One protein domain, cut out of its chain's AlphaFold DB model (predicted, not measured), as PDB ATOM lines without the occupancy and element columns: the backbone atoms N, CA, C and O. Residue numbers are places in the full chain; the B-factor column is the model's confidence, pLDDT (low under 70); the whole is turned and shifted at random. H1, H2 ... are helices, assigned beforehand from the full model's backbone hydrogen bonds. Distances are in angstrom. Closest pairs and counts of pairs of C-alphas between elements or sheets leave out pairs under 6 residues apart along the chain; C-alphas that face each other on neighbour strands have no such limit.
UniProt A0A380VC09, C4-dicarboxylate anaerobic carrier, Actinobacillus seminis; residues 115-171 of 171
ATOM      1  N   ALA A 115      60.080 -44.363  20.038       90.19
ATOM      2  CA  ALA A 115      58.847 -43.598  20.201       90.19
ATOM      3  C   ALA A 115      57.941 -44.211  21.277       90.19
ATOM      4  O   ALA A 115      57.264 -43.481  22.007       90.19
ATOM      5  N   ILE A 116      57.951 -45.545  21.395       85.12
ATOM      6  CA  ILE A 116      57.218 -46.261  22.442       85.12
ATOM      7  C   ILE A 116      57.801 -45.889  23.808       85.12
ATOM      8  O   ILE A 116      57.074 -45.393  24.664       85.12
ATOM      9  N   GLU A 117      59.111 -46.030  23.992       83.94
ATOM     10  CA  GLU A 117      59.819 -45.719  25.236       83.94
ATOM     11  C   GLU A 117      59.593 -44.265  25.670       83.94
ATOM     12  O   GLU A 117      59.227 -44.018  26.823       83.94
ATOM     13  N   ALA A 118      59.715 -43.316  24.738       88.75
ATOM     14  CA  ALA A 118      59.469 -41.899  24.989       88.75
ATOM     15  C   ALA A 118      58.009 -41.616  25.391       88.75
ATOM     16  O   ALA A 118      57.749 -40.821  26.298       88.75
ATOM     17  N   GLY A 119      57.036 -42.278  24.755       85.38
ATOM     18  CA  GLY A 119      55.620 -42.170  25.118       85.38
ATOM     19  C   GLY A 119      55.328 -42.715  26.520       85.38
ATOM     20  O   GLY A 119      54.585 -42.102  27.296       85.38
ATOM     21  N   LEU A 120      55.964 -43.831  26.877       81.44
ATOM     22  CA  LEU A 120      55.856 -44.438  28.201       81.44
ATOM     23  C   LEU A 120      56.483 -43.556  29.285       81.44
ATOM     24  O   LEU A 120      55.872 -43.343  30.331       81.44
ATOM     25  N   GLU A 121      57.669 -42.995  29.038       83.88
ATOM     26  CA  GLU A 121      58.310 -42.029  29.942       83.88
ATOM     27  C   GLU A 121      57.472 -40.770  30.130       83.88
ATOM     28  O   GLU A 121      57.281 -40.306  31.254       83.88
ATOM     29  N   ARG A 122      56.888 -40.241  29.053       85.94
ATOM     30  CA  ARG A 122      56.023 -39.063  29.141       85.94
ATOM     31  C   ARG A 122      54.769 -39.341  29.968       85.94
ATOM     32  O   ARG A 122      54.395 -38.521  30.803       85.94
ATOM     33  N   THR A 123      54.165 -40.517  29.798       81.94
ATOM     34  CA  THR A 123      53.008 -40.956  30.599       81.94
ATOM     35  C   THR A 123      53.383 -41.128  32.075       81.94
ATOM     36  O   THR A 123      52.625 -40.742  32.967       81.94
ATOM     37  N   LEU A 124      54.586 -41.634  32.349       81.50
ATOM     38  CA  LEU A 124      55.122 -41.761  33.702       81.50
ATOM     39  C   LEU A 124      55.325 -40.429  34.407       81.50
ATOM     40  O   LEU A 124      54.929 -40.282  35.566       81.50
ATOM     41  N   VAL A 125      55.922 -39.465  33.707       84.25
ATOM     42  CA  VAL A 125      56.155 -38.119  34.232       84.25
ATOM     43  C   VAL A 125      54.826 -37.432  34.540       84.25
ATOM     44  O   VAL A 125      54.682 -36.876  35.628       84.25
ATOM     45  N   LEU A 126      53.821 -37.542  33.655       80.62
ATOM     46  CA  LEU A 126      52.466 -37.029  33.923       80.62
ATOM     47  C   LEU A 126      51.864 -37.620  35.203       80.62
ATOM     48  O   LEU A 126      51.154 -36.941  35.941       80.62
ATOM     49  N   THR A 127      52.176 -38.882  35.473       82.88
ATOM     50  CA  THR A 127      51.631 -39.638  36.600       82.88
ATOM     51  C   THR A 127      52.500 -39.526  37.865       82.88
ATOM     52  O   THR A 127      52.183 -40.098  38.907       82.88
ATOM     53  N   ARG A 128      53.612 -38.777  37.815       81.06
ATOM     54  CA  ARG A 128      54.586 -38.649  38.917       81.06
ATOM     55  C   ARG A 128      55.112 -39.997  39.431       81.06
ATOM     56  O   ARG A 128      55.392 -40.140  40.616       81.06
ATOM     57  N   GLY A 129      55.188 -41.006  38.562       75.31
ATOM     58  CA  GLY A 129      55.602 -42.361  38.945       75.31
ATOM     59  C   GLY A 129      54.632 -43.106  39.874       75.31
ATOM     60  O   GLY A 129      54.964 -44.188  40.349       75.31
ATOM     61  N   ASN A 130      53.433 -42.573  40.139       83.06
ATOM     62  CA  ASN A 130      52.459 -43.250  40.987       83.06
ATOM     63  C   ASN A 130      51.704 -44.332  40.199       83.06
ATOM     64  O   ASN A 130      50.804 -44.028  39.414       83.06
ATOM     65  N   ILE A 131      52.018 -45.604  40.458       77.75
ATOM     66  CA  ILE A 131      51.364 -46.753  39.812       77.75
ATOM     67  C   ILE A 131      49.832 -46.732  39.979       77.75
ATOM     68  O   ILE A 131      49.107 -47.080  39.046       77.75
ATOM     69  N   TYR A 132      49.327 -46.243  41.121       84.12
ATOM     70  CA  TYR A 132      47.892 -46.164  41.408       84.12
ATOM     71  C   TYR A 132      47.164 -45.143  40.528       84.12
ATOM     72  O   TYR A 132      45.970 -45.293  40.290       84.12
ATOM     73  N   LEU A 133      47.870 -44.126  40.025       84.56
ATOM     74  CA  LEU A 133      47.325 -43.150  39.080       84.56
ATOM     75  C   LEU A 133      47.616 -43.558  37.619       84.56
ATOM     76  O   LEU A 133      46.853 -43.213  36.719       84.56
ATOM     77  N   LEU A 134      48.663 -44.357  37.386       82.44
ATOM     78  CA  LEU A 134      49.091 -44.786  36.048       82.44
ATOM     79  C   LEU A 134      48.061 -45.705  35.397       82.44
ATOM     80  O   LEU A 134      47.704 -45.521  34.234       82.44
ATOM     81  N   ILE A 135      47.574 -46.682  36.165       84.31
ATOM     82  CA  ILE A 135      46.614 -47.678  35.684       84.31
ATOM     83  C   ILE A 135      45.300 -47.009  35.233       84.31
ATOM     84  O   ILE A 135      44.900 -47.261  34.096       84.31
ATOM     85  N   PRO A 136      44.655 -46.118  36.022       88.00
ATOM     86  CA  PRO A 136      43.471 -45.380  35.579       88.00
ATOM     87  C   PRO A 136      43.694 -44.554  34.312       88.00
ATOM     88  O   PRO A 136      42.858 -44.583  33.413       88.00
ATOM     89  N   VAL A 137      44.820 -43.842  34.204       86.19
ATOM     90  CA  VAL A 137      45.124 -43.014  33.024       86.19
ATOM     91  C   VAL A 137      45.248 -43.882  31.772       86.19
ATOM     92  O   VAL A 137      44.626 -43.590  30.752       86.19
ATOM     93  N   ILE A 138      45.992 -44.987  31.859       82.69
ATOM     94  CA  ILE A 138      46.130 -45.948  30.760       82.69
ATOM     95  C   ILE A 138      44.767 -46.565  30.416       82.69
ATOM     96  O   ILE A 138      44.419 -46.638  29.240       82.69
ATOM     97  N   MET A 139      43.963 -46.945  31.414       86.81
ATOM     98  CA  MET A 139      42.606 -47.454  31.193       86.81
ATOM     99  C   MET A 139      41.723 -46.455  30.445       86.81
ATOM    100  O   MET A 139      41.032 -46.856  29.513       86.81
ATOM    101  N   VAL A 140      41.760 -45.169  30.800       89.56
ATOM    102  CA  VAL A 140      40.979 -44.125  30.117       89.56
ATOM    103  C   VAL A 140      41.449 -43.940  28.676       89.56
ATOM    104  O   VAL A 140      40.614 -43.886  27.777       89.56
ATOM    105  N   ILE A 141      42.762 -43.911  28.428       85.44
ATOM    106  CA  ILE A 141      43.318 -43.803  27.068       85.44
ATOM    107  C   ILE A 141      42.882 -45.000  26.211       85.44
ATOM    108  O   ILE A 141      42.409 -44.818  25.089       85.44
ATOM    109  N   PHE A 142      42.981 -46.221  26.745       84.00
ATOM    110  CA  PHE A 142      42.561 -47.431  26.034       84.00
ATOM    111  C   PHE A 142      41.051 -47.524  25.842       84.00
ATOM    112  O   PHE A 142      40.599 -47.964  24.787       84.00
ATOM    113  N   SER A 143      40.269 -47.103  26.834       89.25
ATOM    114  CA  SER A 143      38.811 -47.066  26.751       89.25
ATOM    115  C   SER A 143      38.348 -46.059  25.702       89.25
ATOM    116  O   SER A 143      37.525 -46.403  24.854       89.25
ATOM    117  N   ALA A 144      38.927 -44.856  25.686       89.25
ATOM    118  CA  ALA A 144      38.656 -43.852  24.665       89.25
ATOM    119  C   ALA A 144      39.056 -44.366  23.274       89.25
ATOM    120  O   ALA A 144      38.232 -44.365  22.362       89.25
ATOM    121  N   GLY A 145      40.278 -44.891  23.120       85.88
ATOM    122  CA  GLY A 145      40.743 -45.475  21.859       85.88
ATOM    123  C   GLY A 145      39.826 -46.591  21.351       85.88
ATOM    124  O   GLY A 145      39.459 -46.603  20.178       85.88
ATOM    125  N   SER A 146      39.379 -47.481  22.238       87.75
ATOM    126  CA  SER A 146      38.439 -48.557  21.909       87.75
ATOM    127  C   SER A 146      37.056 -48.039  21.518       87.75
ATOM    128  O   SER A 146      36.487 -48.498  20.532       87.75
ATOM    129  N   THR A 147      36.544 -47.033  22.226       89.06
ATOM    130  CA  THR A 147      35.221 -46.449  21.963       89.06
ATOM    131  C   THR A 147      35.174 -45.733  20.613       89.06
ATOM    132  O   THR A 147      34.194 -45.868  19.887       89.06
ATOM    133  N   PHE A 148      36.228 -44.991  20.252       87.44
ATOM    134  CA  PHE A 148      36.260 -44.223  19.003       87.44
ATOM    135  C   PHE A 148      36.682 -45.045  17.782       87.44
ATOM    136  O   PHE A 148      36.163 -44.809  16.694       87.44
ATOM    137  N   MET A 149      37.619 -45.988  17.933       81.62
ATOM    138  CA  MET A 149      38.128 -46.785  16.807       81.62
ATOM    139  C   MET A 149      37.547 -48.200  16.717       81.62
ATOM    140  O   MET A 149      37.769 -48.866  15.711       81.62
ATOM    141  N   GLY A 150      36.812 -48.680  17.725       78.69
ATOM    142  CA  GLY A 150      36.287 -50.048  17.735       78.69
ATOM    143  C   GLY A 150      37.395 -51.103  17.753       78.69
ATOM    144  O   GLY A 150      37.304 -52.108  17.047       78.69
ATOM    145  N   LEU A 151      38.462 -50.851  18.520       79.88
ATOM    146  CA  LEU A 151      39.631 -51.728  18.607       79.88
ATOM    147  C   LEU A 151      39.203 -53.072  19.203       79.88
ATOM    148  O   LEU A 151      38.914 -53.151  20.388       79.88
ATOM    149  N   ALA A 152      39.148 -54.131  18.401       75.56
ATOM    150  CA  ALA A 152      38.775 -55.472  18.866       75.56
ATOM    151  C   ALA A 152      39.935 -56.455  18.703       75.56
ATOM    152  O   ALA A 152      40.250 -57.244  19.590       75.56
ATOM    153  N   LYS A 153      40.610 -56.373  17.561       76.56
ATOM    154  CA  LYS A 153      41.681 -57.274  17.109       76.56
ATOM    155  C   LYS A 153      43.062 -56.635  17.298       76.56
ATOM    156  O   LYS A 153      44.075 -57.323  17.342       76.56
ATOM    157  N   GLU A 154      43.090 -55.325  17.495       77.88
ATOM    158  CA  GLU A 154      44.263 -54.486  17.717       77.88
ATOM    159  C   GLU A 154      44.773 -54.578  19.167       77.88
ATOM    160  O   GLU A 154      45.933 -54.269  19.438       77.88
ATOM    161  N   TYR A 155      43.968 -55.095  20.107       81.62
ATOM    162  CA  TYR A 155      44.416 -55.363  21.483       81.62
ATOM    163  C   TYR A 155      45.605 -56.324  21.562       81.62
ATOM    164  O   TYR A 155      46.376 -56.279  22.518       81.62
ATOM    165  N   LEU A 156      45.800 -57.149  20.533       80.94
ATOM    166  CA  LEU A 156      46.920 -58.082  20.436       80.94
ATOM    167  C   LEU A 156      48.288 -57.371  20.500       80.94
ATOM    168  O   LEU A 156      49.278 -57.967  20.906       80.94
ATOM    169  N   LEU A 157      48.330 -56.079  20.172       74.38
ATOM    170  CA  LEU A 157      49.519 -55.216  20.197       74.38
ATOM    171  C   LEU A 157      49.725 -54.528  21.540       74.38
ATOM    172  O   LEU A 157      50.829 -54.134  21.903       74.38
ATOM    173  N   VAL A 158      48.636 -54.373  22.284       78.00
ATOM    174  CA  VAL A 158      48.663 -53.801  23.624       78.00
ATOM    175  C   VAL A 158      49.382 -54.756  24.562       78.00
ATOM    176  O   VAL A 158      50.107 -54.307  25.438       78.00
ATOM    177  N   ILE A 159      49.256 -56.066  24.334       82.94
ATOM    178  CA  ILE A 159      49.931 -57.104  25.117       82.94
ATOM    179  C   ILE A 159      51.455 -56.885  25.170       82.94
ATOM    180  O   ILE A 159      51.964 -56.692  26.274       82.94
ATOM    181  N   PRO A 160      52.211 -56.855  24.051       75.06
ATOM    182  CA  PRO A 160      53.652 -56.615  24.109       75.06
ATOM    183  C   PRO A 160      54.003 -55.231  24.672       75.06
ATOM    184  O   PRO A 160      54.992 -55.113  25.389       75.06
ATOM    185  N   MET A 161      53.180 -54.204  24.429       75.06
ATOM    186  CA  MET A 161      53.386 -52.871  25.009       75.06
ATOM    187  C   MET A 161      53.262 -52.881  26.541       75.06
ATOM    188  O   MET A 161      54.088 -52.301  27.245       75.06
ATOM    189  N   VAL A 162      52.247 -53.564  27.076       77.12
ATOM    190  CA  VAL A 162      52.041 -53.732  28.520       77.12
ATOM    191  C   VAL A 162      53.146 -54.597  29.121       77.12
ATOM    192  O   VAL A 162      53.648 -54.264  30.190       77.12
ATOM    193  N   ILE A 163      53.588 -55.653  28.433       79.81
ATOM    194  CA  ILE A 163      54.730 -56.464  28.881       79.81
ATOM    195  C   ILE A 163      55.991 -55.595  28.985       79.81
ATOM    196  O   ILE A 163      56.635 -55.603  30.034       79.81
ATOM    197  N   ALA A 164      56.300 -54.790  27.963       72.38
ATOM    198  CA  ALA A 164      57.437 -53.865  27.977       72.38
ATOM    199  C   ALA A 164      57.355 -52.856  29.137       72.38
ATOM    200  O   ALA A 164      58.347 -52.604  29.818       72.38
ATOM    201  N   LEU A 165      56.154 -52.341  29.419       70.44
ATOM    202  CA  LEU A 165      55.892 -51.501  30.586       70.44
ATOM    203  C   LEU A 165      56.180 -52.231  31.900       70.44
ATOM    204  O   LEU A 165      56.912 -51.717  32.739       70.44
ATOM    205  N   THR A 166      55.615 -53.424  32.085       72.06
ATOM    206  CA  THR A 166      55.769 -54.188  33.332       72.06
ATOM    207  C   THR A 166      57.208 -54.622  33.583       72.06
ATOM    208  O   THR A 166      57.668 -54.534  34.718       72.06
ATOM    209  N   GLY A 167      57.944 -55.006  32.534       67.25
ATOM    210  CA  GLY A 167      59.353 -55.382  32.634       67.25
ATOM    211  C   GLY A 167      60.257 -54.237  33.098       67.25
ATOM    212  O   GLY A 167      61.301 -54.503  33.679       67.25
ATOM    213  N   ARG A 168      59.846 -52.975  32.907       64.56
ATOM    214  CA  ARG A 168      60.614 -51.797  33.334       64.56
ATOM    215  C   ARG A 168      60.391 -51.391  34.797       64.56
ATOM    216  O   ARG A 168      61.235 -50.697  35.342       64.56
ATOM    217  N   TYR A 169      59.279 -51.785  35.424       60.34
ATOM    218  CA  TYR A 169      58.987 -51.449  36.833       60.34
ATOM    219  C   TYR A 169      59.338 -52.556  37.832       60.34
ATOM    220  O   TYR A 169      59.310 -52.307  39.033       60.34
ATOM    221  N   TRP A 170      59.590 -53.776  37.352       52.56
ATOM    222  CA  TRP A 170      59.909 -54.943  38.187       52.56
ATOM    223  C   TRP A 170      61.411 -55.278  38.238       52.56
ATOM    224  O   TRP A 170      61.776 -56.328  38.767       52.56
ATOM    225  N   VAL A 171      62.268 -54.391  37.720       42.88
ATOM    226  CA  VAL A 171      63.726 -54.372  37.947       42.88
ATOM    227  C   VAL A 171      64.051 -53.135  38.767       42.88
ATOM    228  O   VAL A 171      64.788 -53.282  39.765       42.88
TER     229      VAL A 171
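Overview. This is residues 115 to 171 of the 171 residues of the protein "C4-dicarboxylate anaerobic carrier" of Actinobacillus seminis (UniProt A0A380VC09). Three helices make an open frame: H2 and H3 are two long sides with a gap between them, the chain folding back through residues 150 to 154, and H1 slants across the gap near the other end. The printed part has 57 residues, all helix by class, in the order H1, H2, H3, with no named strand. It is elongated, 32 by 20 by 19 A, and only just compact, close to loose, with a radius of gyration of the C-alphas of 11.8 A.

Along the chain. H1, residues 115 to 126, begins at C-alpha 115 (58.847, -43.598, 20.201) and is 16.5 A long. H2, residues 131 to 149, is 26.5 A long. H3, residues 155 to 169, is 21.5 A long and ends at C-alpha 169 (58.987, -51.449, 36.833).

Arrangement. H1 is close to H2 but not clearly touching, the closest C-alphas, of Leu 124 and Leu 134, being 7.1 A apart; they run opposite ways at a steep tilt of 55 degrees. H1 is likewise close to H3 but not clearly touching, the closest C-alphas, of Leu 120 and Leu 165, being 7.5 A apart, the same way at a steep tilt of 62 degrees. H2 and H3 are apart. Every O i to N i+4 pair is within hydrogen-bond range in H1, 14 of 15 in H2 and 9 of 11 in H3.

Size, cuts and confidence. The farthest C-alphas, of Phe 148 and Val 171, are 34.9 A apart. The printed part has no cut, and both links are tight. Residues 167 to 171 have pLDDT under 70.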